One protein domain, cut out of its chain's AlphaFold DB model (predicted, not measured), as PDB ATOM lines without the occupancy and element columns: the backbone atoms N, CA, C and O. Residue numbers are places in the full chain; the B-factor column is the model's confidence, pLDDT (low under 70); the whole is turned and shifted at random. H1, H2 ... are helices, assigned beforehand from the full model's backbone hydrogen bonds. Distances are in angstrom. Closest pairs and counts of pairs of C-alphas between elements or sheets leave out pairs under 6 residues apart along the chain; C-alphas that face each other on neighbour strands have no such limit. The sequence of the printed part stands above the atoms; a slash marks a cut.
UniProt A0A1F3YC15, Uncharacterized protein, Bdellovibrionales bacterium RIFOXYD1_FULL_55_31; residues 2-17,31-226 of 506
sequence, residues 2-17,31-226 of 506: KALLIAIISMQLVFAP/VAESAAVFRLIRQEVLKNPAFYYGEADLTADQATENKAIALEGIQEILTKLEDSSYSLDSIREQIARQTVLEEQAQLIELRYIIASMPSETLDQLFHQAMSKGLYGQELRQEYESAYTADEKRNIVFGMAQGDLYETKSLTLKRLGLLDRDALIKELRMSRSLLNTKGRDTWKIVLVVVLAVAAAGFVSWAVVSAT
ATOM      1  N   LYS A   2     163.739 174.316 237.933       36.09
ATOM      2  CA  LYS A   2     163.531 172.877 237.862       36.09
ATOM      3  C   LYS A   2     164.119 172.052 239.046       36.09
ATOM      4  O   LYS A   2     163.417 171.304 239.717       36.09
ATOM      5  N   ALA A   3     165.383 172.248 239.436       35.50
ATOM      6  CA  ALA A   3     165.950 171.552 240.612       35.50
ATOM      7  C   ALA A   3     165.303 171.971 241.958       35.50
ATOM      8  O   ALA A   3     165.291 171.194 242.915       35.50
ATOM      9  N   LEU A   4     164.734 173.182 242.018       40.06
ATOM     10  CA  LEU A   4     163.980 173.693 243.165       40.06
ATOM     11  C   LEU A   4     162.635 172.962 243.298       40.06
ATOM     12  O   LEU A   4     162.181 172.745 244.412       40.06
ATOM     13  N   LEU A   5     162.023 172.518 242.198       42.28
ATOM     14  CA  LEU A   5     160.726 171.847 242.242       42.28
ATOM     15  C   LEU A   5     160.829 170.343 242.511       42.28
ATOM     16  O   LEU A   5     160.035 169.820 243.292       42.28
ATOM     17  N   ILE A   6     161.875 169.669 242.003       39.22
ATOM     18  CA  ILE A   6     162.239 168.326 242.491       39.22
ATOM     19  C   ILE A   6     162.459 168.390 243.999       39.22
ATOM     20  O   ILE A   6     161.968 167.516 244.703       39.22
ATOM     21  N   ALA A   7     163.113 169.435 244.513       39.53
ATOM     22  CA  ALA A   7     163.251 169.679 245.941       39.53
ATOM     23  C   ALA A   7     161.908 169.944 246.646       39.53
ATOM     24  O   ALA A   7     161.644 169.324 247.670       39.53
ATOM     25  N   ILE A   8     161.015 170.769 246.095       43.91
ATOM     26  CA  ILE A   8     159.717 171.070 246.717       43.91
ATOM     27  C   ILE A   8     158.790 169.845 246.789       43.91
ATOM     28  O   ILE A   8     158.262 169.535 247.860       43.91
ATOM     29  N   ILE A   9     158.690 169.068 245.710       40.84
ATOM     30  CA  ILE A   9     157.945 167.798 245.667       40.84
ATOM     31  C   ILE A   9     158.612 166.732 246.563       40.84
ATOM     32  O   ILE A   9     157.963 165.869 247.156       40.84
ATOM     33  N   SER A  10     159.932 166.824 246.733       35.25
ATOM     34  CA  SER A  10     160.723 165.990 247.635       35.25
ATOM     35  C   SER A  10     160.511 166.264 249.133       35.25
ATOM     36  O   SER A  10     160.855 165.437 249.981       35.25
ATOM     37  N   MET A  11     159.971 167.421 249.484       40.47
ATOM     38  CA  MET A  11     160.070 167.983 250.831       40.47
ATOM     39  C   MET A  11     158.800 167.875 251.662       40.47
ATOM     40  O   MET A  11     158.880 167.664 252.868       40.47
ATOM     41  N   GLN A  12     157.630 167.963 251.029       45.12
ATOM     42  CA  GLN A  12     156.317 168.021 251.694       45.12
ATOM     43  C   GLN A  12     155.969 166.743 252.493       45.12
ATOM     44  O   GLN A  12     154.917 166.643 253.111       45.12
ATOM     45  N   LEU A  13     156.851 165.738 252.487       41.59
ATOM     46  CA  LEU A  13     156.506 164.353 252.761       41.59
ATOM     47  C   LEU A  13     157.410 163.635 253.773       41.59
ATOM     48  O   LEU A  13     157.192 162.443 253.992       41.59
ATOM     49  N   VAL A  14     158.397 164.299 254.395       36.62
ATOM     50  CA  VAL A  14     159.371 163.608 255.276       36.62
ATOM     51  C   VAL A  14     159.266 163.946 256.772       36.62
ATOM     52  O   VAL A  14     159.652 163.092 257.561       36.62
ATOM     53  N   PHE A  15     158.676 165.055 257.240       37.38
ATOM     54  CA  PHE A  15     158.612 165.296 258.696       37.38
ATOM     55  C   PHE A  15     157.398 166.097 259.194       37.38
ATOM     56  O   PHE A  15     157.269 167.287 258.933       37.38
ATOM     57  N   ALA A  16     156.606 165.449 260.054       30.88
ATOM     58  CA  ALA A  16     155.893 166.085 261.159       30.88
ATOM     59  C   ALA A  16     156.388 165.469 262.486       30.88
ATOM     60  O   ALA A  16     155.878 164.429 262.901       30.88
ATOM     61  N   PRO A  17     157.386 166.049 263.181       35.78
ATOM     62  CA  PRO A  17     157.595 165.749 264.583       35.78
ATOM     63  C   PRO A  17     156.635 166.631 265.382       35.78
ATOM     64  O   PRO A  17     156.815 167.843 265.494       35.78
ATOM     65  N   VAL A  31     147.361 162.888 257.760       52.78
ATOM     66  CA  VAL A  31     148.080 163.919 256.979       52.78
ATOM     67  C   VAL A  31     149.381 163.396 256.365       52.78
ATOM     68  O   VAL A  31     149.825 163.863 255.324       52.78
ATOM     69  N   ALA A  32     150.030 162.420 257.003       54.88
ATOM     70  CA  ALA A  32     151.261 161.853 256.461       54.88
ATOM     71  C   ALA A  32     150.993 160.932 255.266       54.88
ATOM     72  O   ALA A  32     151.936 160.606 254.542       54.88
ATOM     73  N   GLU A  33     149.752 160.492 255.069       63.31
ATOM     74  CA  GLU A  33     149.370 159.561 254.014       63.31
ATOM     75  C   GLU A  33     148.786 160.278 252.791       63.31
ATOM     76  O   GLU A  33     149.032 159.820 251.680       63.31
ATOM     77  N   SER A  34     148.163 161.448 252.964       63.62
ATOM     78  CA  SER A  34     147.436 162.205 251.928       63.62
ATOM     79  C   SER A  34     148.256 162.773 250.759       63.62
ATOM     80  O   SER A  34     147.695 163.390 249.866       63.62
ATOM     81  N   ALA A  35     149.573 162.564 250.719       80.31
ATOM     82  CA  ALA A  35     150.412 162.947 249.577       80.31
ATOM     83  C   ALA A  35     151.160 161.739 248.985       80.31
ATOM     84  O   ALA A  35     152.368 161.747 248.709       80.31
ATOM     85  N   ALA A  36     150.440 160.625 248.861       87.06
ATOM     86  CA  ALA A  36     150.975 159.373 248.358       87.06
ATOM     87  C   ALA A  36     151.413 159.465 246.894       87.06
ATOM     88  O   ALA A  36     152.481 158.931 246.579       87.06
ATOM     89  N   VAL A  37     150.646 160.139 246.032       91.94
ATOM     90  CA  VAL A  37     150.949 160.240 244.599       91.94
ATOM     91  C   VAL A  37     152.168 161.121 244.372       91.94
ATOM     92  O   VAL A  37     153.088 160.693 243.678       91.94
ATOM     93  N   PHE A  38     152.279 162.270 245.043       89.38
ATOM     94  CA  PHE A  38     153.485 163.105 244.937       89.38
ATOM     95  C   PHE A  38     154.764 162.373 245.328       89.38
ATOM     96  O   PHE A  38     155.784 162.500 244.651       89.38
ATOM     97  N   ARG A  39     154.724 161.575 246.403       88.00
ATOM     98  CA  ARG A  39     155.860 160.741 246.838       88.00
ATOM     99  C   ARG A  39     156.302 159.786 245.734       88.00
ATOM    100  O   ARG A  39     157.502 159.580 245.566       88.00
ATOM    101  N   LEU A  40     155.348 159.194 245.024       93.12
ATOM    102  CA  LEU A  40     155.613 158.232 243.961       93.12
ATOM    103  C   LEU A  40     156.113 158.928 242.693       93.12
ATOM    104  O   LEU A  40     157.147 158.525 242.170       93.12
ATOM    105  N   ILE A  41     155.477 160.033 242.281       91.81
ATOM    106  CA  ILE A  41     155.943 160.891 241.175       91.81
ATOM    107  C   ILE A  41     157.395 161.295 241.422       91.81
ATOM    108  O   ILE A  41     158.251 161.124 240.561       91.81
ATOM    109  N   ARG A  42     157.706 161.754 242.636       87.06
ATOM    110  CA  ARG A  42     159.068 162.103 243.046       87.06
ATOM    111  C   ARG A  42     160.039 160.933 242.902       87.06
ATOM    112  O   ARG A  42     161.139 161.116 242.391       87.06
ATOM    113  N   GLN A  43     159.674 159.758 243.416       91.00
ATOM    114  CA  GLN A  43     160.528 158.572 243.343       91.00
ATOM    115  C   GLN A  43     160.807 158.189 241.891       91.00
ATOM    116  O   GLN A  43     161.947 157.864 241.573       91.00
ATOM    117  N   GLU A  44     159.810 158.292 241.015       92.62
ATOM    118  CA  GLU A  44     159.985 158.025 239.590       92.62
ATOM    119  C   GLU A  44     160.831 159.085 238.886       92.62
ATOM    120  O   GLU A  44     161.733 158.727 238.136       92.62
ATOM    121  N   VAL A  45     160.654 160.371 239.197       88.00
ATOM    122  CA  VAL A  45     161.515 161.446 238.670       88.00
ATOM    123  C   VAL A  45     162.971 161.277 239.124       88.00
ATOM    124  O   VAL A  45     163.894 161.520 238.350       88.00
ATOM    125  N   LEU A  46     163.208 160.822 240.360       84.31
ATOM    126  CA  LEU A  46     164.561 160.547 240.857       84.31
ATOM    127  C   LEU A  46     165.210 159.334 240.176       84.31
ATOM    128  O   LEU A  46     166.422 159.339 239.970       84.31
ATOM    129  N   LYS A  47     164.427 158.302 239.841       90.88
ATOM    130  CA  LYS A  47     164.913 157.138 239.082       90.88
ATOM    131  C   LYS A  47     165.158 157.481 237.615       90.88
ATOM    132  O   LYS A  47     166.119 156.988 237.033       90.88
ATOM    133  N   ASN A  48     164.308 158.332 237.045       88.56
ATOM    134  CA  ASN A  48     164.282 158.675 235.630       88.56
ATOM    135  C   ASN A  48     164.311 160.202 235.449       88.56
ATOM    136  O   ASN A  48     163.287 160.815 235.136       88.56
ATOM    137  N   PRO A  49     165.490 160.840 235.586       81.50
ATOM    138  CA  PRO A  49     165.619 162.291 235.438       81.50
ATOM    139  C   PRO A  49     165.163 162.798 234.062       81.50
ATOM    140  O   PRO A  49     164.760 163.951 233.929       81.50
ATOM    141  N   ALA A  50     165.195 161.937 233.040       80.06
ATOM    142  CA  ALA A  50     164.768 162.251 231.679       80.06
ATOM    143  C   ALA A  50     163.305 162.723 231.582       80.06
ATOM    144  O   ALA A  50     162.998 163.514 230.699       80.06
ATOM    145  N   PHE A  51     162.422 162.331 232.513       80.06
ATOM    146  CA  PHE A  51     161.039 162.840 232.558       80.06
ATOM    147  C   PHE A  51     160.953 164.341 232.849       80.06
ATOM    148  O   PHE A  51     159.892 164.941 232.709       80.06
ATOM    149  N   TYR A  52     162.059 164.943 233.282       71.56
ATOM    150  CA  TYR A  52     162.118 166.332 233.702       71.56
ATOM    151  C   TYR A  52     163.034 167.203 232.832       71.56
ATOM    152  O   TYR A  52     162.811 168.407 232.699       71.56
ATOM    153  N   TYR A  53     164.052 166.600 232.214       59.75
ATOM    154  CA  TYR A  53     165.044 167.285 231.384       59.75
ATOM    155  C   TYR A  53     164.852 166.928 229.907       59.75
ATOM    156  O   TYR A  53     165.661 166.212 229.326       59.75
ATOM    157  N   GLY A  54     163.762 167.418 229.307       46.34
ATOM    158  CA  GLY A  54     163.517 167.277 227.869       46.34
ATOM    159  C   GLY A  54     164.468 168.104 226.996       46.34
ATOM    160  O   GLY A  54     164.775 167.687 225.891       46.34
ATOM    161  N   GLU A  55     164.998 169.224 227.491       45.00
ATOM    162  CA  GLU A  55     165.888 170.116 226.735       45.00
ATOM    163  C   GLU A  55     166.768 170.946 227.693       45.00
ATOM    164  O   GLU A  55     166.274 171.464 228.697       45.00
ATOM    165  N   ALA A  56     168.065 171.000 227.354       44.91
ATOM    166  CA  ALA A  56     169.173 171.854 227.810       44.91
ATOM    167  C   ALA A  56     169.235 172.316 229.288       44.91
ATOM    168  O   ALA A  56     168.420 173.103 229.767       44.91
ATOM    169  N   ASP A  57     170.291 171.849 229.966       45.31
ATOM    170  CA  ASP A  57     171.005 172.432 231.109       45.31
ATOM    171  C   ASP A  57     170.264 173.490 231.945       45.31
ATOM    172  O   ASP A  57     170.328 174.692 231.682       45.31
ATOM    173  N   LEU A  58     169.714 173.065 233.092       48.41
ATOM    174  CA  LEU A  58     169.803 173.952 234.250       48.41
ATOM    175  C   LEU A  58     171.273 174.033 234.626       48.41
ATOM    176  O   LEU A  58     171.804 173.145 235.297       48.41
ATOM    177  N   THR A  59     171.920 175.110 234.208       58.25
ATOM    178  CA  THR A  59     173.222 175.456 234.749       58.25
ATOM    179  C   THR A  59     173.090 175.553 236.271       58.25
ATOM    180  O   THR A  59     172.055 175.971 236.812       58.25
ATOM    181  N   ALA A  60     174.127 175.131 236.995       58.62
ATOM    182  CA  ALA A  60     174.186 175.285 238.449       58.62
ATOM    183  C   ALA A  60     173.857 176.732 238.879       58.62
ATOM    184  O   ALA A  60     173.281 176.939 239.949       58.62
ATOM    185  N   ASP A  61     174.127 177.692 237.991       64.50
ATOM    186  CA  ASP A  61     173.857 179.118 238.133       64.50
ATOM    187  C   ASP A  61     172.368 179.424 238.329       64.50
ATOM    188  O   ASP A  61     172.010 180.105 239.290       64.50
ATOM    189  N   GLN A  62     171.472 178.841 237.529       61.47
ATOM    190  CA  GLN A  62     170.031 179.096 237.652       61.47
ATOM    191  C   GLN A  62     169.438 178.473 238.929       61.47
ATOM    192  O   GLN A  62     168.458 178.958 239.497       61.47
ATOM    193  N   ALA A  63     170.026 177.379 239.424       59.25
ATOM    194  CA  ALA A  63     169.655 176.824 240.724       59.25
ATOM    195  C   ALA A  63     170.146 177.716 241.879       59.25
ATOM    196  O   ALA A  63     169.422 177.902 242.862       59.25
ATOM    197  N   THR A  64     171.350 178.287 241.763       70.19
ATOM    198  CA  THR A  64     171.873 179.240 242.749       70.19
ATOM    199  C   THR A  64     171.134 180.570 242.743       70.19
ATOM    200  O   THR A  64     170.873 181.094 243.823       70.19
ATOM    201  N   GLU A  65     170.737 181.071 241.575       74.50
ATOM    202  CA  GLU A  65     169.935 182.284 241.428       74.50
ATOM    203  C   GLU A  65     168.598 182.097 242.138       74.50
ATOM    204  O   GLU A  65     168.305 182.794 243.101       74.50
ATOM    205  N   ASN A  66     167.859 181.044 241.802       66.25
ATOM    206  CA  ASN A  66     166.578 180.752 242.435       66.25
ATOM    207  C   ASN A  66     166.644 180.638 243.958       66.25
ATOM    208  O   ASN A  66     165.741 181.081 244.668       66.25
ATOM    209  N   LYS A  67     167.721 180.034 244.459       74.19
ATOM    210  CA  LYS A  67     168.000 179.942 245.887       74.19
ATOM    211  C   LYS A  67     168.268 181.317 246.506       74.19
ATOM    212  O   LYS A  67     167.835 181.556 247.632       74.19
ATOM    213  N   ALA A  68     169.003 182.187 245.815       76.88
ATOM    214  CA  ALA A  68     169.328 183.526 246.291       76.88
ATOM    215  C   ALA A  68     168.067 184.372 246.436       76.88
ATOM    216  O   ALA A  68     167.838 184.926 247.511       76.88
ATOM    217  N   ILE A  69     167.207 184.378 245.418       75.62
ATOM    218  CA  ILE A  69     165.984 185.165 245.507       75.62
ATOM    219  C   ILE A  69     165.100 184.577 246.631       75.62
ATOM    220  O   ILE A  69     164.530 185.308 247.440       75.62
ATOM    221  N   ALA A  70     165.007 183.247 246.769       72.38
ATOM    222  CA  ALA A  70     164.176 182.628 247.808       72.38
ATOM    223  C   ALA A  70     164.571 183.045 249.233       72.38
ATOM    224  O   ALA A  70     163.726 183.243 250.109       72.38
ATOM    225  N   LEU A  71     165.879 183.177 249.455       80.25
ATOM    226  CA  LEU A  71     166.439 183.684 250.699       80.25
ATOM    227  C   LEU A  71     166.079 185.155 250.932       80.25
ATOM    228  O   LEU A  71     165.870 185.532 252.084       80.25
ATOM    229  N   GLU A  72     165.992 185.960 249.874       85.19
ATOM    230  CA  GLU A  72     165.570 187.360 249.936       85.19
ATOM    231  C   GLU A  72     164.098 187.493 250.353       85.19
ATOM    232  O   GLU A  72     163.792 188.274 251.250       85.19
ATOM    233  N   GLY A  73     163.206 186.649 249.828       83.25
ATOM    234  CA  GLY A  73     161.779 186.671 250.192       83.25
ATOM    235  C   GLY A  73     161.491 186.305 251.627       83.25
ATOM    236  O   GLY A  73     160.760 187.006 252.330       83.25
ATOM    237  N   ILE A  74     162.130 185.236 252.099       84.19
ATOM    238  CA  ILE A  74     162.065 184.882 253.517       84.19
ATOM    239  C   ILE A  74     162.640 186.017 254.364       84.19
ATOM    240  O   ILE A  74     162.110 186.299 255.437       84.19
ATOM    241  N   GLN A  75     163.704 186.677 253.900       92.06
ATOM    242  CA  GLN A  75     164.295 187.786 254.632       92.06
ATOM    243  C   GLN A  75     163.352 188.989 254.720       92.06
ATOM    244  O   GLN A  75     163.247 189.558 255.802       92.06
ATOM    245  N   GLU A  76     162.640 189.339 253.648       92.75
ATOM    246  CA  GLU A  76     161.645 190.419 253.656       92.75
ATOM    247  C   GLU A  76     160.479 190.122 254.611       92.75
ATOM    248  O   GLU A  76     160.031 190.984 255.367       92.75
ATOM    249  N   ILE A  77     159.985 188.883 254.625       90.50
ATOM    250  CA  ILE A  77     158.895 188.507 255.531       90.50
ATOM    251  C   ILE A  77     159.390 188.480 256.979       90.50
ATOM    252  O   ILE A  77     158.674 188.914 257.879       90.50
ATOM    253  N   LEU A  78     160.624 188.027 257.220       94.25
ATOM    254  CA  LEU A  78     161.242 188.078 258.544       94.25
ATOM    255  C   LEU A  78     161.413 189.516 259.039       94.25
ATOM    256  O   LEU A  78     161.080 189.775 260.191       94.25
ATOM    257  N   THR A  79     161.869 190.451 258.200       95.56
ATOM    258  CA  THR A  79     162.000 191.860 258.608       95.56
ATOM    259  C   THR A  79     160.638 192.481 258.912       95.56
ATOM    260  O   THR A  79     160.502 193.166 259.924       95.56
ATOM    261  N   LYS A  80     159.603 192.175 258.118       95.94
ATOM    262  CA  LYS A  80     158.217 192.589 258.399       95.94
ATOM    263  C   LYS A  80     157.656 191.968 259.680       95.94
ATOM    264  O   LYS A  80     156.928 192.632 260.407       95.94
ATOM    265  N   LEU A  81     157.977 190.707 259.976       94.88
ATOM    266  CA  LEU A  81     157.538 190.039 261.205       94.88
ATOM    267  C   LEU A  81     158.262 190.548 262.450       94.88
ATOM    268  O   LEU A  81     157.661 190.588 263.523       94.88
ATOM    269  N   GLU A  82     159.534 190.918 262.329       96.44
ATOM    270  CA  GLU A  82     160.309 191.521 263.417       96.44
ATOM    271  C   GLU A  82     159.836 192.950 263.719       96.44
ATOM    272  O   GLU A  82     159.863 193.374 264.875       96.44
ATOM    273  N   ASP A  83     159.325 193.667 262.717       97.25
ATOM    274  CA  ASP A  83     158.716 194.978 262.905       97.25
ATOM    275  C   ASP A  83     157.274 194.868 263.441       97.25
ATOM    276  O   ASP A  83     156.332 194.423 262.778       97.25
ATOM    277  N   SER A  84     157.084 195.306 264.687       96.00
ATOM    278  CA  SER A  84     155.775 195.368 265.350       96.00
ATOM    279  C   SER A  84     154.737 196.250 264.639       96.00
ATOM    280  O   SER A  84     153.549 196.107 264.927       96.00
ATOM    281  N   SER A  85     155.153 197.128 263.716       97.56
ATOM    282  CA  SER A  85     154.262 198.031 262.979       97.56
ATOM    283  C   SER A  85     153.352 197.311 261.975       97.56
ATOM    284  O   SER A  85     152.230 197.757 261.730       97.56
ATOM    285  N   TYR A  86     153.786 196.169 261.429       97.31
ATOM    286  CA  TYR A  86     152.981 195.366 260.507       97.31
ATOM    287  C   TYR A  86     152.017 194.469 261.278       97.31
ATOM    288  O   TYR A  86     152.415 193.792 262.227       97.31
ATOM    289  N   SER A  87     150.748 194.406 260.870       97.38
ATOM    290  CA  SER A  87     149.798 193.472 261.477       97.38
ATOM    291  C   SER A  87     150.127 192.030 261.075       97.38
ATOM    292  O   SER A  87     150.487 191.750 259.930       97.38
ATOM    293  N   LEU A  88     149.988 191.091 262.019       95.56
ATOM    294  CA  LEU A  88     150.240 189.671 261.752       95.56
ATOM    295  C   LEU A  88     149.305 189.133 260.657       95.56
ATOM    296  O   LEU A  88     149.720 188.315 259.843       95.56
ATOM    297  N   ASP A  89     148.069 189.632 260.608       95.31
ATOM    298  CA  ASP A  89     147.083 189.212 259.613       95.31
ATOM    299  C   ASP A  89     147.435 189.694 258.201       95.31
ATOM    300  O   ASP A  89     147.288 188.920 257.262       95.31
ATOM    301  N   SER A  90     148.000 190.900 258.049       95.19
ATOM    302  CA  SER A  90     148.506 191.383 256.752       95.19
ATOM    303  C   SER A  90     149.641 190.497 256.232       95.19
ATOM    304  O   SER A  90     149.666 190.114 255.062       95.19
ATOM    305  N   ILE A  91     150.546 190.082 257.124       94.00
ATOM    306  CA  ILE A  91     151.638 189.176 256.762       94.00
ATOM    307  C   ILE A  91     151.088 187.792 256.398       94.00
ATOM    308  O   ILE A  91     151.470 187.236 255.372       94.00
ATOM    309  N   ARG A  92     150.149 187.242 257.177       92.50
ATOM    310  CA  ARG A  92     149.487 185.963 256.861       92.50
ATOM    311  C   ARG A  92     148.758 186.007 255.524       92.50
ATOM    312  O   ARG A  92     148.839 185.044 254.769       92.50
ATOM    313  N   GLU A  93     148.080 187.107 255.219       91.94
ATOM    314  CA  GLU A  93     147.413 187.296 253.934       91.94
ATOM    315  C   GLU A  93     148.427 187.344 252.785       91.94
ATOM    316  O   GLU A  93     148.226 186.676 251.769       91.94
ATOM    317  N   GLN A  94     149.548 188.055 252.956       90.62
ATOM    318  CA  GLN A  94     150.632 188.083 251.971       90.62
ATOM    319  C   GLN A  94     151.164 186.664 251.694       90.62
ATOM    320  O   GLN A  94     151.323 186.279 250.535       90.62
ATOM    321  N   ILE A  95     151.367 185.864 252.742       88.00
ATOM    322  CA  ILE A  95     151.827 184.470 252.649       88.00
ATOM    323  C   ILE A  95     150.787 183.585 251.966       88.00
ATOM    324  O   ILE A  95     151.129 182.765 251.115       88.00
ATOM    325  N   ALA A  96     149.512 183.745 252.320       87.56
ATOM    326  CA  ALA A  96     148.427 182.957 251.752       87.56
ATOM    327  C   ALA A  96     148.279 183.215 250.248       87.56
ATOM    328  O   ALA A  96     148.238 182.263 249.470       87.56
ATOM    329  N   ARG A  97     148.288 184.488 249.826       86.06
ATOM    330  CA  ARG A  97     148.253 184.867 248.403       86.06
ATOM    331  C   ARG A  97     149.421 184.258 247.633       86.06
ATOM    332  O   ARG A  97     149.229 183.718 246.549       86.06
ATOM    333  N   GLN A  98     150.620 184.296 248.209       79.38
ATOM    334  CA  GLN A  98     151.797 183.687 247.590       79.38
ATOM    335  C   GLN A  98     151.665 182.171 247.489       79.38
ATOM    336  O   GLN A  98     151.911 181.617 246.426       79.38
ATOM    337  N   THR A  99     151.203 181.511 248.551       82.50
ATOM    338  CA  THR A  99     151.026 180.052 248.587       82.50
ATOM    339  C   THR A  99     150.131 179.554 247.447       82.50
ATOM    340  O   THR A  99     150.421 178.498 246.884       82.50
ATOM    341  N   VAL A 100     149.093 180.321 247.085       82.56
ATOM    342  CA  VAL A 100     148.190 180.029 245.957       82.56
ATOM    343  C   VAL A 100     148.890 180.199 244.602       82.56
ATOM    344  O   VAL A 100     148.760 179.339 243.737       82.56
ATOM    345  N   LEU A 101     149.683 181.258 244.413       80.44
ATOM    346  CA  LEU A 101     150.466 181.437 243.179       80.44
ATOM    347  C   LEU A 101     151.503 180.318 242.997       80.44
ATOM    348  O   LEU A 101     151.687 179.802 241.895       80.44
ATOM    349  N   GLU A 102     152.159 179.899 244.084       80.25
ATOM    350  CA  GLU A 102     153.091 178.769 244.045       80.25
ATOM    351  C   GLU A 102     152.391 177.460 243.670       80.25
ATOM    352  O   GLU A 102     152.965 176.621 242.980       80.25
ATOM    353  N   GLU A 103     151.167 177.263 244.154       85.62
ATOM    354  CA  GLU A 103     150.369 176.080 243.858       85.62
ATOM    355  C   GLU A 103     150.041 175.995 242.362       85.62
ATOM    356  O   GLU A 103     150.261 174.949 241.754       85.62
ATOM    357  N   GLN A 104     149.627 177.102 241.738       83.81
ATOM    358  CA  GLN A 104     149.386 177.145 240.291       83.81
ATOM    359  C   GLN A 104     150.648 176.805 239.488       83.81
ATOM    360  O   GLN A 104     150.598 175.978 238.577       83.81
ATOM    361  N   ALA A 105     151.800 177.370 239.863       78.06
ATOM    362  CA  ALA A 105     153.074 177.047 239.221       78.06
ATOM    363  C   ALA A 105     153.445 175.558 239.381       78.06
ATOM    364  O   ALA A 105     153.880 174.911 238.427       78.06
ATOM    365  N   GLN A 106     153.220 174.987 240.570       84.25
ATOM    366  CA  GLN A 106     153.457 173.566 240.842       84.25
ATOM    367  C   GLN A 106     152.550 172.658 240.015       84.25
ATOM    368  O   GLN A 106     153.026 171.638 239.520       84.25
ATOM    369  N   LEU A 107     151.280 173.020 239.825       86.81
ATOM    370  CA  LEU A 107     150.353 172.261 238.984       86.81
ATOM    371  C   LEU A 107     150.776 172.269 237.513       86.81
ATOM    372  O   LEU A 107     150.733 171.222 236.868       86.81
ATOM    373  N   ILE A 108     151.248 173.404 236.990       83.00
ATOM    374  CA  ILE A 108     151.765 173.488 235.615       83.00
ATOM    375  C   ILE A 108     152.960 172.542 235.432       83.00
ATOM    376  O   ILE A 108     152.986 171.746 234.490       83.00
ATOM    377  N   GLU A 109     153.930 172.574 236.349       81.44
ATOM    378  CA  GLU A 109     155.099 171.691 236.261       81.44
ATOM    379  C   GLU A 109     154.731 170.213 236.440       81.44
ATOM    380  O   GLU A 109     155.240 169.349 235.726       81.44
ATOM    381  N   LEU A 110     153.813 169.908 237.356       90.25
ATOM    382  CA  LEU A 110     153.332 168.551 237.589       90.25
ATOM    383  C   LEU A 110     152.646 167.974 236.350       90.25
ATOM    384  O   LEU A 110     152.878 166.817 236.002       90.25
ATOM    385  N   ARG A 111     151.856 168.796 235.649       91.50
ATOM    386  CA  ARG A 111     151.220 168.418 234.387       91.50
ATOM    387  C   ARG A 111     152.259 168.078 233.326       91.50
ATOM    388  O   ARG A 111     152.120 167.060 232.657       91.50
ATOM    389  N   TYR A 112     153.321 168.876 233.215       88.25
ATOM    390  CA  TYR A 112     154.423 168.610 232.288       88.25
ATOM    391  C   TYR A 112     155.170 167.307 232.621       88.25
ATOM    392  O   TYR A 112     155.430 166.497 231.729       88.25
ATOM    393  N   ILE A 113     155.462 167.066 233.906       88.88
ATOM    394  CA  ILE A 113     156.107 165.828 234.374       88.88
ATOM    395  C   ILE A 113     155.264 164.609 233.990       88.88
ATOM    396  O   ILE A 113     155.774 163.669 233.387       88.88
ATOM    397  N   ILE A 114     153.972 164.630 234.327       95.06
ATOM    398  CA  ILE A 114     153.054 163.512 234.085       95.06
ATOM    399  C   ILE A 114     152.843 163.298 232.581       95.06
ATOM    400  O   ILE A 114     152.839 162.157 232.121       95.06
ATOM    401  N   ALA A 115     152.749 164.375 231.796       93.19
ATOM    402  CA  ALA A 115     152.673 164.299 230.338       93.19
ATOM    403  C   ALA A 115     153.909 163.631 229.710       93.19
ATOM    404  O   ALA A 115     153.794 162.959 228.687       93.19
ATOM    405  N   SER A 116     155.074 163.759 230.346       92.25
ATOM    406  CA  SER A 116     156.330 163.168 229.873       92.25
ATOM    407  C   SER A 116     156.524 161.708 230.307       92.25
ATOM    408  O   SER A 116     157.453 161.049 229.841       92.25
ATOM    409  N   MET A 117     155.669 161.175 231.187       94.94
ATOM    410  CA  MET A 117     155.780 159.793 231.654       94.94
ATOM    411  C   MET A 117     155.227 158.798 230.612       94.94
ATOM    412  O   MET A 117     154.151 159.030 230.038       94.94
ATOM    413  N   PRO A 118     155.921 157.665 230.381       96.62
ATOM    414  CA  PRO A 118     155.386 156.530 229.636       96.62
ATOM    415  C   PRO A 118     154.165 155.924 230.332       96.62
ATOM    416  O   PRO A 118     154.074 155.938 231.565       96.62
ATOM    417  N   SER A 119     153.265 155.320 229.554       95.88
ATOM    418  CA  SER A 119     152.058 154.645 230.050       95.88
ATOM    419  C   SER A 119     152.355 153.612 231.135       95.88
ATOM    420  O   SER A 119     151.646 153.542 232.134       95.88
ATOM    421  N   GLU A 120     153.446 152.859 230.996       97.25
ATOM    422  CA  GLU A 120     153.819 151.797 231.936       97.25
ATOM    423  C   GLU A 120     154.242 152.374 233.291       97.25
ATOM    424  O   GLU A 120     153.985 151.777 234.336       97.25
ATOM    425  N   THR A 121     154.884 153.549 233.282       96.50
ATOM    426  CA  THR A 121     155.289 154.248 234.512       96.50
ATOM    427  C   THR A 121     154.061 154.801 235.228       96.50
ATOM    428  O   THR A 121     153.962 154.679 236.448       96.50
ATOM    429  N   LEU A 122     153.101 155.346 234.475       97.06
ATOM    430  CA  LEU A 122     151.825 155.818 235.021       97.06
ATOM    431  C   LEU A 122     151.029 154.673 235.651       97.06
ATOM    432  O   LEU A 122     150.570 154.819 236.779       97.06
ATOM    433  N   ASP A 123     150.953 153.514 234.992       97.38
ATOM    434  CA  ASP A 123     150.262 152.335 235.527       97.38
ATOM    435  C   ASP A 123     150.908 151.841 236.832       97.38
ATOM    436  O   ASP A 123     150.214 151.553 237.810       97.38
ATOM    437  N   GLN A 124     152.245 151.793 236.897       96.75
ATOM    438  CA  GLN A 124     152.962 151.432 238.127       96.75
ATOM    439  C   GLN A 124     152.713 152.434 239.254       96.75
ATOM    440  O   GLN A 124     152.476 152.035 240.397       96.75
ATOM    441  N   LEU A 125     152.761 153.726 238.934       96.12
ATOM    442  CA  LEU A 125     152.529 154.806 239.878       96.12
ATOM    443  C   LEU A 125     151.103 154.759 240.425       96.12
ATOM    444  O   LEU A 125     150.912 154.806 241.641       96.12
ATOM    445  N   PHE A 126     150.122 154.583 239.542       97.12
ATOM    446  CA  PHE A 126     148.716 154.451 239.889       97.12
ATOM    447  C   PHE A 126     148.470 153.237 240.788       97.12
ATOM    448  O   PHE A 126     147.901 153.368 241.873       97.12
ATOM    449  N   HIS A 127     148.966 152.054 240.413       96.38
ATOM    450  CA  HIS A 127     148.811 150.851 241.233       96.38
ATOM    451  C   HIS A 127     149.470 150.987 242.609       96.38
ATOM    452  O   HIS A 127     148.886 150.576 243.615       96.38
ATOM    453  N   GLN A 128     150.656 151.599 242.686       95.44
ATOM    454  CA  GLN A 128     151.322 151.867 243.960       95.44
ATOM    455  C   GLN A 128     150.537 152.872 244.813       95.44
ATOM    456  O   GLN A 128     150.419 152.669 246.025       95.44
ATOM    457  N   ALA A 129     149.959 153.912 244.208       94.62
ATOM    458  CA  ALA A 129     149.108 154.880 244.899       94.62
ATOM    459  C   ALA A 129     147.833 154.218 245.450       94.62
ATOM    460  O   ALA A 129     147.535 154.347 246.637       94.62
ATOM    461  N   MET A 130     147.144 153.424 244.626       94.69
ATOM    462  CA  MET A 130     145.936 152.685 245.010       94.69
ATOM    463  C   MET A 130     146.203 151.635 246.093       94.69
ATOM    464  O   MET A 130     145.371 151.440 246.976       94.69
ATOM    465  N   SER A 131     147.368 150.973 246.070       94.88
ATOM    466  CA  SER A 131     147.722 149.936 247.055       94.88
ATOM    467  C   SER A 131     147.787 150.448 248.498       94.88
ATOM    468  O   SER A 131     147.651 149.663 249.434       94.88
ATOM    469  N   LYS A 132     147.949 151.764 248.684       91.12
ATOM    470  CA  LYS A 132     147.944 152.411 250.002       91.12
ATOM    471  C   LYS A 132     146.536 152.660 250.550       91.12
ATOM    472  O   LYS A 132     146.414 153.054 251.701       91.12
ATOM    473  N   GLY A 133     145.486 152.420 249.757       85.38
ATOM    474  CA  GLY A 133     144.089 152.511 250.195       85.38
ATOM    475  C   GLY A 133     143.556 153.933 250.396       85.38
ATOM    476  O   GLY A 133     142.547 154.101 251.072       85.38
ATOM    477  N   LEU A 134     144.224 154.946 249.836       85.38
ATOM    478  CA  LEU A 134     143.893 156.363 250.057       85.38
ATOM    479  C   LEU A 134     142.881 156.934 249.061       85.38
ATOM    480  O   LEU A 134     142.240 157.938 249.349       85.38
ATOM    481  N   TYR A 135     142.723 156.289 247.908       93.31
ATOM    482  CA  TYR A 135     141.827 156.737 246.846       93.31
ATOM    483  C   TYR A 135     140.626 155.793 246.728       93.31
ATOM    484  O   TYR A 135     140.741 154.582 246.945       93.31
ATOM    485  N   GLY A 136     139.461 156.358 246.404       93.12
ATOM    486  CA  GLY A 136     138.208 155.613 246.274       93.12
ATOM    487  C   GLY A 136     138.234 154.581 245.141       93.12
ATOM    488  O   GLY A 136     138.987 154.708 244.176       93.12
ATOM    489  N   GLN A 137     137.378 153.555 245.232       94.81
ATOM    490  CA  GLN A 137     137.256 152.536 244.176       94.81
ATOM    491  C   GLN A 137     136.761 153.108 242.840       94.81
ATOM    492  O   GLN A 137     137.069 152.544 241.796       94.81
ATOM    493  N   GLU A 138     136.033 154.223 242.860       95.38
ATOM    494  CA  GLU A 138     135.554 154.910 241.653       95.38
ATOM    495  C   GLU A 138     136.720 155.368 240.775       95.38
ATOM    496  O   GLU A 138     136.753 155.068 239.588       95.38
ATOM    497  N   LEU A 139     137.746 155.967 241.383       96.25
ATOM    498  CA  LEU A 139     138.929 156.450 240.673       96.25
ATOM    499  C   LEU A 139     139.747 155.297 240.061       96.25
ATOM    500  O   LEU A 139     140.382 155.444 239.019       96.25
ATOM    501  N   ARG A 140     139.680 154.107 240.675       96.75
ATOM    502  CA  ARG A 140     140.215 152.869 240.092       96.75
ATOM    503  C   ARG A 140     139.455 152.446 238.844       96.75
ATOM    504  O   ARG A 140     140.094 152.092 237.862       96.75
ATOM    505  N   GLN A 141     138.126 152.465 238.892       97.19
ATOM    506  CA  GLN A 141     137.298 152.119 237.738       97.19
ATOM    507  C   GLN A 141     137.508 153.119 236.598       97.19
ATOM    508  O   GLN A 141     137.673 152.698 235.459       97.19
ATOM    509  N   GLU A 142     137.589 154.412 236.914       97.56
ATOM    510  CA  GLU A 142     137.879 155.472 235.948       97.56
ATOM    511  C   GLU A 142     139.225 155.226 235.252       97.56
ATOM    512  O   GLU A 142     139.281 155.167 234.024       97.56
ATOM    513  N   TYR A 143     140.288 154.952 236.019       97.69
ATOM    514  CA  TYR A 143     141.615 154.669 235.465       97.69
ATOM    515  C   TYR A 143     141.678 153.369 234.654       97.69
ATOM    516  O   TYR A 143     142.300 153.331 233.596       97.69
ATOM    517  N   GLU A 144     141.035 152.296 235.126       96.62
ATOM    518  CA  GLU A 144     140.968 151.019 234.401       96.62
ATOM    519  C   GLU A 144     140.112 151.125 233.121       96.62
ATOM    520  O   GLU A 144     140.332 150.360 232.182       96.62
ATOM    521  N   SER A 145     139.173 152.079 233.060       97.00
ATOM    522  CA  SER A 145     138.350 152.368 231.877       97.00
ATOM    523  C   SER A 145     138.993 153.332 230.874       97.00
ATOM    524  O   SER A 145     138.526 153.417 229.740       97.00
ATOM    525  N   ALA A 146     140.059 154.038 231.262       97.25
ATOM    526  CA  ALA A 146     140.785 154.951 230.385       97.25
ATOM    527  C   ALA A 146     141.520 154.177 229.279       97.25
ATOM    528  O   ALA A 146     142.391 153.340 229.546       97.25
ATOM    529  N   TYR A 147     141.186 154.471 228.021       93.75
ATOM    530  CA  TYR A 147     141.714 153.760 226.853       93.75
ATOM    531  C   TYR A 147     142.989 154.403 226.309       93.75
ATOM    532  O   TYR A 147     143.823 153.721 225.711       93.75
ATOM    533  N   THR A 148     143.149 155.710 226.507       96.38
ATOM    534  CA  THR A 148     144.284 156.479 225.990       96.38
ATOM    535  C   THR A 148     145.292 156.821 227.087       96.38
ATOM    536  O   THR A 148     144.963 156.924 228.271       96.38
ATOM    537  N   ALA A 149     146.553 157.027 226.696       94.94
ATOM    538  CA  ALA A 149     147.589 157.476 227.627       94.94
ATOM    539  C   ALA A 149     147.265 158.860 228.220       94.94
ATOM    540  O   ALA A 149     147.566 159.109 229.384       94.94
ATOM    541  N   ASP A 150     146.617 159.735 227.449       95.31
ATOM    542  CA  ASP A 150     146.251 161.078 227.899       95.31
ATOM    543  C   ASP A 150     145.124 161.067 228.935       95.31
ATOM    544  O   ASP A 150     145.209 161.788 229.928       95.31
ATOM    545  N   GLU A 151     144.123 160.195 228.791       97.25
ATOM    546  CA  GLU A 151     143.107 159.983 229.833       97.25
ATOM    547  C   GLU A 151     143.750 159.499 231.139       97.25
ATOM    548  O   GLU A 151     143.514 160.080 232.200       97.25
ATOM    549  N   LYS A 152     144.650 158.507 231.067       97.88
ATOM    550  CA  LYS A 152     145.396 158.018 232.241       97.88
ATOM    551  C   LYS A 152     146.230 159.119 232.904       97.88
ATOM    552  O   LYS A 152     146.238 159.232 234.131       97.88
ATOM    553  N   ARG A 153     146.906 159.957 232.109       97.19
ATOM    554  CA  ARG A 153     147.666 161.124 232.595       97.19
ATOM    555  C   ARG A 153     146.771 162.112 233.325       97.19
ATOM    556  O   ARG A 153     147.143 162.562 234.403       97.19
ATOM    557  N   ASN A 154     145.603 162.426 232.767       97.25
ATOM    558  CA  ASN A 154     144.660 163.360 233.378       97.25
ATOM    559  C   ASN A 154     144.144 162.845 234.726       97.25
ATOM    560  O   ASN A 154     144.064 163.622 235.676       97.25
ATOM    561  N   ILE A 155     143.884 161.540 234.850       97.56
ATOM    562  CA  ILE A 155     143.456 160.934 236.119       97.56
ATOM    563  C   ILE A 155     144.576 161.012 237.164       97.56
ATOM    564  O   ILE A 155     144.350 161.494 238.275       97.56
ATOM    565  N   VAL A 156     145.808 160.618 236.816       97.00
ATOM    566  CA  VAL A 156     146.967 160.711 237.731       97.00
ATOM    567  C   VAL A 156     147.258 162.163 238.114       97.00
ATOM    568  O   VAL A 156     147.583 162.443 239.269       97.00
ATOM    569  N   PHE A 157     147.108 163.098 237.173       96.88
ATOM    570  CA  PHE A 157     147.223 164.527 237.440       96.88
ATOM    571  C   PHE A 157     146.151 165.004 238.422       96.88
ATOM    572  O   PHE A 157     146.499 165.681 239.384       96.88
ATOM    573  N   GLY A 158     144.891 164.594 238.251       96.44
ATOM    574  CA  GLY A 158     143.806 164.903 239.184       96.44
ATOM    575  C   GLY A 158     144.075 164.385 240.600       96.44
ATOM    576  O   GLY A 158     143.874 165.116 241.570       96.44
ATOM    577  N   MET A 159     144.616 163.167 240.735       95.62
ATOM    578  CA  MET A 159     145.038 162.635 242.040       95.62
ATOM    579  C   MET A 159     146.136 163.494 242.670       95.62
ATOM    580  O   MET A 159     146.046 163.875 243.833       95.62
ATOM    581  N   ALA A 160     147.173 163.812 241.894       94.75
ATOM    582  CA  ALA A 160     148.300 164.593 242.376       94.75
ATOM    583  C   ALA A 160     147.867 166.025 242.737       94.75
ATOM    584  O   ALA A 160     148.277 166.562 243.759       94.75
ATOM    585  N   GLN A 161     146.975 166.628 241.957       95.19
ATOM    586  CA  GLN A 161     146.370 167.919 242.258       95.19
ATOM    587  C   GLN A 161     145.578 167.877 243.579       95.19
ATOM    588  O   GLN A 161     145.731 168.779 244.402       95.19
ATOM    589  N   GLY A 162     144.797 166.819 243.822       93.62
ATOM    590  CA  GLY A 162     144.093 166.602 245.091       93.62
ATOM    591  C   GLY A 162     145.034 166.558 246.300       93.62
ATOM    592  O   GLY A 162     144.843 167.313 247.257       93.62
ATOM    593  N   ASP A 163     146.100 165.756 246.215       92.00
ATOM    594  CA  ASP A 163     147.146 165.679 247.246       92.00
ATOM    595  C   ASP A 163     147.793 167.060 247.508       92.00
ATOM    596  O   ASP A 163     148.117 167.407 248.653       92.00
ATOM    597  N   LEU A 164     147.985 167.869 246.453       89.12
ATOM    598  CA  LEU A 164     148.605 169.196 246.558       89.12
ATOM    599  C   LEU A 164     147.709 170.135 247.354       89.12
ATOM    600  O   LEU A 164     148.161 170.758 248.317       89.12
ATOM    601  N   TYR A 165     146.439 170.208 246.955       91.06
ATOM    602  CA  TYR A 165     145.439 171.050 247.594       91.06
ATOM    603  C   TYR A 165     145.275 170.706 249.066       91.06
ATOM    604  O   TYR A 165     145.228 171.607 249.907       91.06
ATOM    605  N   GLU A 166     145.218 169.419 249.406       89.62
ATOM    606  CA  GLU A 166     145.084 168.996 250.796       89.62
ATOM    607  C   GLU A 166     146.297 169.440 251.622       89.62
ATOM    608  O   GLU A 166     146.146 170.057 252.684       89.62
ATOM    609  N   THR A 167     147.506 169.223 251.102       85.94
ATOM    610  CA  THR A 167     148.740 169.597 251.802       85.94
ATOM    611  C   THR A 167     148.859 171.117 251.977       85.94
ATOM    612  O   THR A 167     149.201 171.608 253.061       85.94
ATOM    613  N   LYS A 168     148.508 171.894 250.945       86.94
ATOM    614  CA  LYS A 168     148.499 173.365 250.987       86.94
ATOM    615  C   LYS A 168     147.427 173.896 251.937       86.94
ATOM    616  O   LYS A 168     147.724 174.758 252.762       86.94
ATOM    617  N   SER A 169     146.224 173.326 251.919       88.38
ATOM    618  CA  SER A 169     145.134 173.672 252.841       88.38
ATOM    619  C   SER A 169     145.532 173.453 254.302       88.38
ATOM    620  O   SER A 169     145.317 174.323 255.150       88.38
ATOM    621  N   LEU A 170     146.174 172.325 254.613       86.25
ATOM    622  CA  LEU A 170     146.673 172.039 255.961       86.25
ATOM    623  C   LEU A 170     147.798 172.993 256.376       86.25
ATOM    624  O   LEU A 170     147.835 173.441 257.524       86.25
ATOM    625  N   THR A 171     148.672 173.356 255.437       84.12
ATOM    626  CA  THR A 171     149.739 174.338 255.666       84.12
ATOM    627  C   THR A 171     149.161 175.720 255.978       84.12
ATOM    628  O   THR A 171     149.546 176.332 256.973       84.12
ATOM    629  N   LEU A 172     148.174 176.183 255.205       87.19
ATOM    630  CA  LEU A 172     147.476 177.451 255.441       87.19
ATOM    631  C   LEU A 172     146.722 177.454 256.776       87.19
ATOM    632  O   LEU A 172     146.798 178.427 257.527       87.19
ATOM    633  N   LYS A 173     146.063 176.343 257.130       90.31
ATOM    634  CA  LYS A 173     145.425 176.182 258.448       90.31
ATOM    635  C   LYS A 173     146.442 176.276 259.584       90.31
ATOM    636  O   LYS A 173     146.179 176.954 260.573       90.31
ATOM    637  N   ARG A 174     147.617 175.648 259.447       88.00
ATOM    638  CA  ARG A 174     148.697 175.743 260.443       88.00
ATOM    639  C   ARG A 174     149.238 177.169 260.548       88.00
ATOM    640  O   ARG A 174     149.425 177.646 261.662       88.00
ATOM    641  N   LEU A 175     149.428 177.865 259.426       87.44
ATOM    642  CA  LEU A 175     149.871 179.265 259.400       87.44
ATOM    643  C   LEU A 175     148.898 180.205 260.127       87.44
ATOM    644  O   LEU A 175     149.338 181.119 260.825       87.44
ATOM    645  N   GLY A 176     147.592 179.947 260.032       89.88
ATOM    646  CA  GLY A 176     146.575 180.697 260.776       89.88
ATOM    647  C   GLY A 176     146.658 180.530 262.300       89.88
ATOM    648  O   GLY A 176     146.232 181.419 263.033       89.88
ATOM    649  N   LEU A 177     147.233 179.423 262.787       93.06
ATOM    650  CA  LEU A 177     147.347 179.110 264.217       93.06
ATOM    651  C   LEU A 177     148.673 179.560 264.850       93.06
ATOM    652  O   LEU A 177     148.762 179.616 266.074       93.06
ATOM    653  N   LEU A 178     149.702 179.861 264.053       92.12
ATOM    654  CA  LEU A 178     151.015 180.271 264.564       92.12
ATOM    655  C   LEU A 178     150.987 181.726 265.031       92.12
ATOM    656  O   LEU A 178     150.572 182.610 264.280       92.12
ATOM    657  N   ASP A 179     151.458 181.987 266.247       96.50
ATOM    658  CA  ASP A 179     151.738 183.347 266.699       96.50
ATOM    659  C   ASP A 179     152.969 183.933 265.978       96.50
ATOM    660  O   ASP A 179     153.662 183.258 265.208       96.50
ATOM    661  N   ARG A 180     153.221 185.231 266.183       96.38
ATOM    662  CA  ARG A 180     154.323 185.945 265.522       96.38
ATOM    663  C   ARG A 180     155.674 185.282 265.808       96.38
ATOM    664  O   ARG A 180     156.457 185.088 264.881       96.38
ATOM    665  N   ASP A 181     155.930 184.901 267.056       96.06
ATOM    666  CA  ASP A 181     157.208 184.316 267.465       96.06
ATOM    667  C   ASP A 181     157.417 182.917 266.880       96.06
ATOM    668  O   ASP A 181     158.515 182.593 266.413       96.06
ATOM    669  N   ALA A 182     156.369 182.090 266.835       93.25
ATOM    670  CA  ALA A 182     156.425 180.785 266.197       93.25
ATOM    671  C   ALA A 182     156.628 180.913 264.682       93.25
ATOM    672  O   ALA A 182     157.438 180.174 264.122       93.25
ATOM    673  N   LEU A 183     155.976 181.883 264.030       92.00
ATOM    674  CA  LEU A 183     156.167 182.144 262.602       92.00
ATOM    675  C   LEU A 183     157.598 182.618 262.295       92.00
ATOM    676  O   LEU A 183     158.228 182.104 261.371       92.00
ATOM    677  N   ILE A 184     158.159 183.518 263.112       94.25
ATOM    678  CA  ILE A 184     159.568 183.937 263.014       94.25
ATOM    679  C   ILE A 184     160.502 182.736 263.191       94.25
ATOM    680  O   ILE A 184     161.473 182.586 262.448       94.25
ATOM    681  N   LYS A 185     160.232 181.865 264.169       93.12
ATOM    682  CA  LYS A 185     161.054 180.679 264.437       93.12
ATOM    683  C   LYS A 185     161.041 179.695 263.264       93.12
ATOM    684  O   LYS A 185     162.111 179.228 262.872       93.12
ATOM    685  N   GLU A 186     159.872 179.419 262.694       87.50
ATOM    686  CA  GLU A 186     159.709 178.555 261.513       87.50
ATOM    687  C   GLU A 186     160.419 179.152 260.281       87.50
ATOM    688  O   GLU A 186     161.185 178.469 259.596       87.50
ATOM    689  N   LEU A 187     160.281 180.460 260.038       87.19
ATOM    690  CA  LEU A 187     160.946 181.132 258.914       87.19
ATOM    691  C   LEU A 187     162.468 181.219 259.077       87.19
ATOM    692  O   LEU A 187     163.208 181.009 258.114       87.19
ATOM    693  N   ARG A 188     162.974 181.447 260.294       91.06
ATOM    694  CA  ARG A 188     164.420 181.384 260.578       91.06
ATOM    695  C   ARG A 188     164.964 179.969 260.399       91.06
ATOM    696  O   ARG A 188     166.069 179.814 259.873       91.06
ATOM    697  N   MET A 189     164.198 178.943 260.781       84.81
ATOM    698  CA  MET A 189     164.568 177.551 260.524       84.81
ATOM    699  C   MET A 189     164.665 177.299 259.014       84.81
ATOM    700  O   MET A 189     165.717 176.855 258.551       84.81
ATOM    701  N   SER A 190     163.654 177.714 258.244       80.06
ATOM    702  CA  SER A 190     163.638 177.656 256.771       80.06
ATOM    703  C   SER A 190     164.869 178.325 256.156       80.06
ATOM    704  O   SER A 190     165.591 177.720 255.365       80.06
ATOM    705  N   ARG A 191     165.175 179.557 256.588       86.44
ATOM    706  CA  ARG A 191     166.335 180.328 256.122       86.44
ATOM    707  C   ARG A 191     167.659 179.633 256.432       86.44
ATOM    708  O   ARG A 191     168.536 179.580 255.571       86.44
ATOM    709  N   SER A 192     167.828 179.117 257.652       82.94
ATOM    710  CA  SER A 192     169.077 178.461 258.059       82.94
ATOM    711  C   SER A 192     169.344 177.186 257.260       82.94
ATOM    712  O   SER A 192     170.485 176.946 256.870       82.94
ATOM    713  N   LEU A 193     168.289 176.433 256.938       72.81
ATOM    714  CA  LEU A 193     168.370 175.258 256.079       72.81
ATOM    715  C   LEU A 193     168.747 175.657 254.644       72.81
ATOM    716  O   LEU A 193     169.651 175.074 254.057       72.81
ATOM    717  N   LEU A 194     168.168 176.720 254.084       71.50
ATOM    718  CA  LEU A 194     168.574 177.196 252.757       71.50
ATOM    719  C   LEU A 194     170.026 177.693 252.733       71.50
ATOM    720  O   LEU A 194     170.740 177.463 251.760       71.50
ATOM    721  N   ASN A 195     170.511 178.346 253.789       81.75
ATOM    722  CA  ASN A 195     171.835 178.970 253.799       81.75
ATOM    723  C   ASN A 195     173.010 177.993 254.017       81.75
ATOM    724  O   ASN A 195     174.164 178.421 254.059       81.75
ATOM    725  N   THR A 196     172.783 176.680 254.134       76.56
ATOM    726  CA  THR A 196     173.899 175.733 254.263       76.56
ATOM    727  C   THR A 196     174.731 175.712 252.973       76.56
ATOM    728  O   THR A 196     174.353 175.116 251.960       76.56
ATOM    729  N   LYS A 197     175.870 176.415 252.999       68.56
ATOM    730  CA  LYS A 197     176.957 176.349 252.016       68.56
ATOM    731  C   LYS A 197     177.694 175.023 252.214       68.56
ATOM    732  O   LYS A 197     178.371 174.867 253.223       68.56
ATOM    733  N   GLY A 198     177.651 174.111 251.244       55.12
ATOM    734  CA  GLY A 198     178.778 173.185 251.081       55.12
ATOM    735  C   GLY A 198     178.473 171.755 250.649       55.12
ATOM    736  O   GLY A 198     177.909 170.976 251.405       55.12
ATOM    737  N   ARG A 199     178.995 171.445 249.454       49.75
ATOM    738  CA  ARG A 199     179.786 170.266 249.028       49.75
ATOM    739  C   ARG A 199     179.291 168.837 249.229       49.75
ATOM    740  O   ARG A 199     179.649 168.010 248.399       49.75
ATOM    741  N   ASP A 200     178.464 168.535 250.214       49.09
ATOM    742  CA  ASP A 200     177.858 167.212 250.331       49.09
ATOM    743  C   ASP A 200     176.501 167.269 249.643       49.09
ATOM    744  O   ASP A 200     175.483 167.526 250.281       49.09
ATOM    745  N   THR A 201     176.483 167.051 248.328       53.06
ATOM    746  CA  THR A 201     175.275 167.017 247.484       53.06
ATOM    747  C   THR A 201     174.145 166.199 248.108       53.06
ATOM    748  O   THR A 201     172.989 166.583 247.994       53.06
ATOM    749  N   TRP A 202     174.451 165.146 248.867       47.50
ATOM    750  CA  TRP A 202     173.440 164.352 249.567       47.50
ATOM    751  C   TRP A 202     172.873 165.025 250.833       47.50
ATOM    752  O   TRP A 202     171.672 164.958 251.082       47.50
ATOM    753  N   LYS A 203     173.695 165.740 251.614       43.47
ATOM    754  CA  LYS A 203     173.217 166.545 252.756       43.47
ATOM    755  C   LYS A 203     172.535 167.823 252.288       43.47
ATOM    756  O   LYS A 203     171.595 168.257 252.935       43.47
ATOM    757  N   ILE A 204     172.947 168.377 251.148       49.94
ATOM    758  CA  ILE A 204     172.227 169.445 250.460       49.94
ATOM    759  C   ILE A 204     170.871 168.920 250.018       49.94
ATOM    760  O   ILE A 204     169.903 169.578 250.330       49.94
ATOM    761  N   VAL A 205     170.750 167.730 249.423       51.44
ATOM    762  CA  VAL A 205     169.435 167.137 249.119       51.44
ATOM    763  C   VAL A 205     168.625 166.884 250.391       51.44
ATOM    764  O   VAL A 205     167.430 167.103 250.360       51.44
ATOM    765  N   LEU A 206     169.230 166.503 251.522       44.03
ATOM    766  CA  LEU A 206     168.506 166.289 252.785       44.03
ATOM    767  C   LEU A 206     168.060 167.599 253.468       44.03
ATOM    768  O   LEU A 206     166.979 167.681 254.043       44.03
ATOM    769  N   VAL A 207     168.874 168.649 253.385       45.62
ATOM    770  CA  VAL A 207     168.588 169.991 253.919       45.62
ATOM    771  C   VAL A 207     167.640 170.751 252.986       45.62
ATOM    772  O   VAL A 207     166.709 171.401 253.448       45.62
ATOM    773  N   VAL A 208     167.783 170.528 251.681       47.19
ATOM    774  CA  VAL A 208     166.817 170.756 250.597       47.19
ATOM    775  C   VAL A 208     165.729 169.641 250.582       47.19
ATOM    776  O   VAL A 208     164.886 169.602 249.695       47.19
ATOM    777  N   VAL A 209     165.630 168.836 251.654       43.44
ATOM    778  CA  VAL A 209     164.465 168.006 252.048       43.44
ATOM    779  C   VAL A 209     163.841 168.407 253.403       43.44
ATOM    780  O   VAL A 209     162.716 168.013 253.708       43.44
ATOM    781  N   LEU A 210     164.454 169.354 254.126       42.03
ATOM    782  CA  LEU A 210     163.891 169.980 255.332       42.03
ATOM    783  C   LEU A 210     163.463 171.462 255.174       42.03
ATOM    784  O   LEU A 210     162.481 171.871 255.780       42.03
ATOM    785  N   ALA A 211     164.137 172.280 254.355       41.50
ATOM    786  CA  ALA A 211     163.882 173.728 254.207       41.50
ATOM    787  C   ALA A 211     162.552 174.143 253.535       41.50
ATOM    788  O   ALA A 211     162.163 175.294 253.618       41.50
ATOM    789  N   VAL A 212     161.873 173.228 252.856       46.97
ATOM    790  CA  VAL A 212     160.710 173.383 251.963       46.97
ATOM    791  C   VAL A 212     159.522 172.580 252.494       46.97
ATOM    792  O   VAL A 212     158.383 172.882 252.158       46.97
ATOM    793  N   ALA A 213     159.751 171.706 253.481       41.84
ATOM    794  CA  ALA A 213     158.746 171.416 254.501       41.84
ATOM    795  C   ALA A 213     158.426 172.677 255.332       41.84
ATOM    796  O   ALA A 213     157.323 172.812 255.851       41.84
ATOM    797  N   ALA A 214     159.373 173.619 255.405       39.25
ATOM    798  CA  ALA A 214     159.200 174.928 256.027       39.25
ATOM    799  C   ALA A 214     158.995 176.073 254.998       39.25
ATOM    800  O   ALA A 214     158.601 177.179 255.359       39.25
ATOM    801  N   ALA A 215     159.159 175.794 253.698       40.91
ATOM    802  CA  ALA A 215     159.044 176.775 252.625       40.91
ATOM    803  C   ALA A 215     158.005 176.449 251.544       40.91
ATOM    804  O   ALA A 215     158.346 176.207 250.389       40.91
ATOM    805  N   GLY A 216     156.743 176.706 251.884       46.75
ATOM    806  CA  GLY A 216     155.845 177.440 250.976       46.75
ATOM    807  C   GLY A 216     156.212 178.934 250.849       46.75
ATOM    808  O   GLY A 216     155.337 179.778 250.732       46.75
ATOM    809  N   PHE A 217     157.500 179.267 250.994       42.31
ATOM    810  CA  PHE A 217     158.049 180.626 251.096       42.31
ATOM    811  C   PHE A 217     159.265 180.855 250.182       42.31
ATOM    812  O   PHE A 217     159.766 181.968 250.075       42.31
ATOM    813  N   VAL A 218     159.776 179.802 249.536       42.91
ATOM    814  CA  VAL A 218     161.021 179.818 248.743       42.91
ATOM    815  C   VAL A 218     160.739 179.976 247.253       42.91
ATOM    816  O   VAL A 218     161.640 180.323 246.495       42.91
ATOM    817  N   SER A 219     159.494 179.801 246.807       48.09
ATOM    818  CA  SER A 219     159.135 180.007 245.399       48.09
ATOM    819  C   SER A 219     158.765 181.465 245.099       48.09
ATOM    820  O   SER A 219     158.583 181.812 243.937       48.09
ATOM    821  N   TRP A 220     158.776 182.345 246.111       43.62
ATOM    822  CA  TRP A 220     158.504 183.790 246.019       43.62
ATOM    823  C   TRP A 220     159.307 184.532 244.941       43.62
ATOM    824  O   TRP A 220     158.921 185.577 244.432       43.62
ATOM    825  N   ALA A 221     160.460 184.000 244.591       37.94
ATOM    826  CA  ALA A 221     161.569 184.871 244.316       37.94
ATOM    827  C   ALA A 221     162.102 184.704 242.895       37.94
ATOM    828  O   ALA A 221     162.362 185.655 242.170       37.94
ATOM    829  N   VAL A 222     162.067 183.469 242.418       45.50
ATOM    830  CA  VAL A 222     162.132 183.187 240.985       45.50
ATOM    831  C   VAL A 222     160.955 183.825 240.244       45.50
ATOM    832  O   VAL A 222     161.079 184.207 239.081       45.50
ATOM    833  N   VAL A 223     159.819 183.953 240.932       47.78
ATOM    834  CA  VAL A 223     158.601 184.521 240.368       47.78
ATOM    835  C   VAL A 223     158.680 186.049 240.334       47.78
ATOM    836  O   VAL A 223     158.343 186.604 239.301       47.78
ATOM    837  N   SER A 224     159.221 186.741 241.349       45.97
ATOM    838  CA  SER A 224     159.201 188.219 241.382       45.97
ATOM    839  C   SER A 224     160.116 188.909 240.351       45.97
ATOM    840  O   SER A 224     159.748 189.950 239.807       45.97
ATOM    841  N   ALA A 225     161.269 188.323 240.004       42.97
ATOM    842  CA  ALA A 225     162.183 188.898 239.005       42.97
ATOM    843  C   ALA A 225     161.736 188.642 237.551       42.97
ATOM    844  O   ALA A 225     162.021 189.438 236.657       42.97
ATOM    845  N   THR A 226     160.979 187.566 237.312       45.56
ATOM    846  CA  THR A 226     160.349 187.301 236.008       45.56
ATOM    847  C   THR A 226     158.962 187.933 235.891       45.56
ATOM    848  O   THR A 226     158.490 188.136 234.774       45.56
TER     849      THR A 226
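AT A GLANCE: This is residues 2 to 17 and 31 to 226 of the 506 residues of an uncharacterized protein of Bdellovibrionales bacterium RIFOXYD1_FULL_55_31 (UniProt A0A1F3YC15). Two long helices, H4 and H7, run side by side and opposite ways along the longest axis, with H5 and H6 packed at one end of H7 and H3 and H8 side by side toward the other end. H2 packs on H5 and H7, H1 bridges H2 and H3 near the middle, H10 packs on H3, and residues 197 to 203 stick out. The printed part has 212 residues with ten named helices, H1 to H10 in chain order, and no named strand: an all helix domain. It is compact, with a radius of gyration of the C-alphas of 18.1 A, and elongated, spanning 58 by 37 by 32 A.

HOW THE PARTS SIT: Start at H1, residues 2 to 11. It touches H2, residues 36 to 47, at a steep tilt of 46 degrees, with the C-alphas of Ser 10 and Arg 42 closest at 6.2 A. H1 also touches residues 63 to 67 alone of H3, residues 60 to 82; the C-alphas of Ala 3 and Ala 63 are closest at 6.4 A. H3 forms a helical hairpin with H4, residues 88 to 115, touching it with residues 77 to 81 alone; the closest C-alphas are those of Leu 81 and Leu 88, 7.3 A apart. H5, residues 119 to 131, touches H2, with the C-alphas of Val 37 and Ala 129 closest at 5.7 A. H6, residues 137 to 145, forms a helical hairpin with H7, residues 149 to 177; the C-alphas of Tyr 143 and Lys 152 are closest at 6.0 A. H7 touches H4 at a shallow tilt of 16 degrees, opposite ways, closest at the C-alphas of Ile 114 and Arg 153, 6.1 A. H8, residues 180 to 194, touches H3 at a shallow tilt of 18 degrees, opposite ways, closest at the C-alphas of Leu 78 and Ile 184, 6.3 A. H9, residues 201 to 207, is close to but not clearly touching H8, with the C-alphas of Leu 193 and Val 207 at 5.7 A. H10, residues 220 to 226, touches H3, with the C-alphas of Ile 69 and Ala 221 closest at 4.6 A. In H1 to H9 every O i to N i+4 pair is within hydrogen-bond range; in H10 1 of 3 is, beside 2 of 4 O i to N i+3 pairs.

IN THESE COORDINATES: Find C-alpha 2 at (163.531, 172.877, 237.862), where H1 begins. H3 is 32.9 A long and H4 40.5 A. H7 runs 42.5 A from C-alpha 149 at (147.589, 157.476, 227.627). H10 ends at C-alpha 226, (160.349, 187.301, 236.008).

THE WHOLE: The farthest C-alphas, Ser 85 and Tyr 147, are 58.5 A apart. Residues 18 to 30 are not printed, and C-alphas 17 and 31 are 12.3 A apart across the cut. The links H2 to H3 and H9 to H10 are long. In this model, pLDDT is under 70 in 62 residues, among them 2 to 17 and 197 to 226.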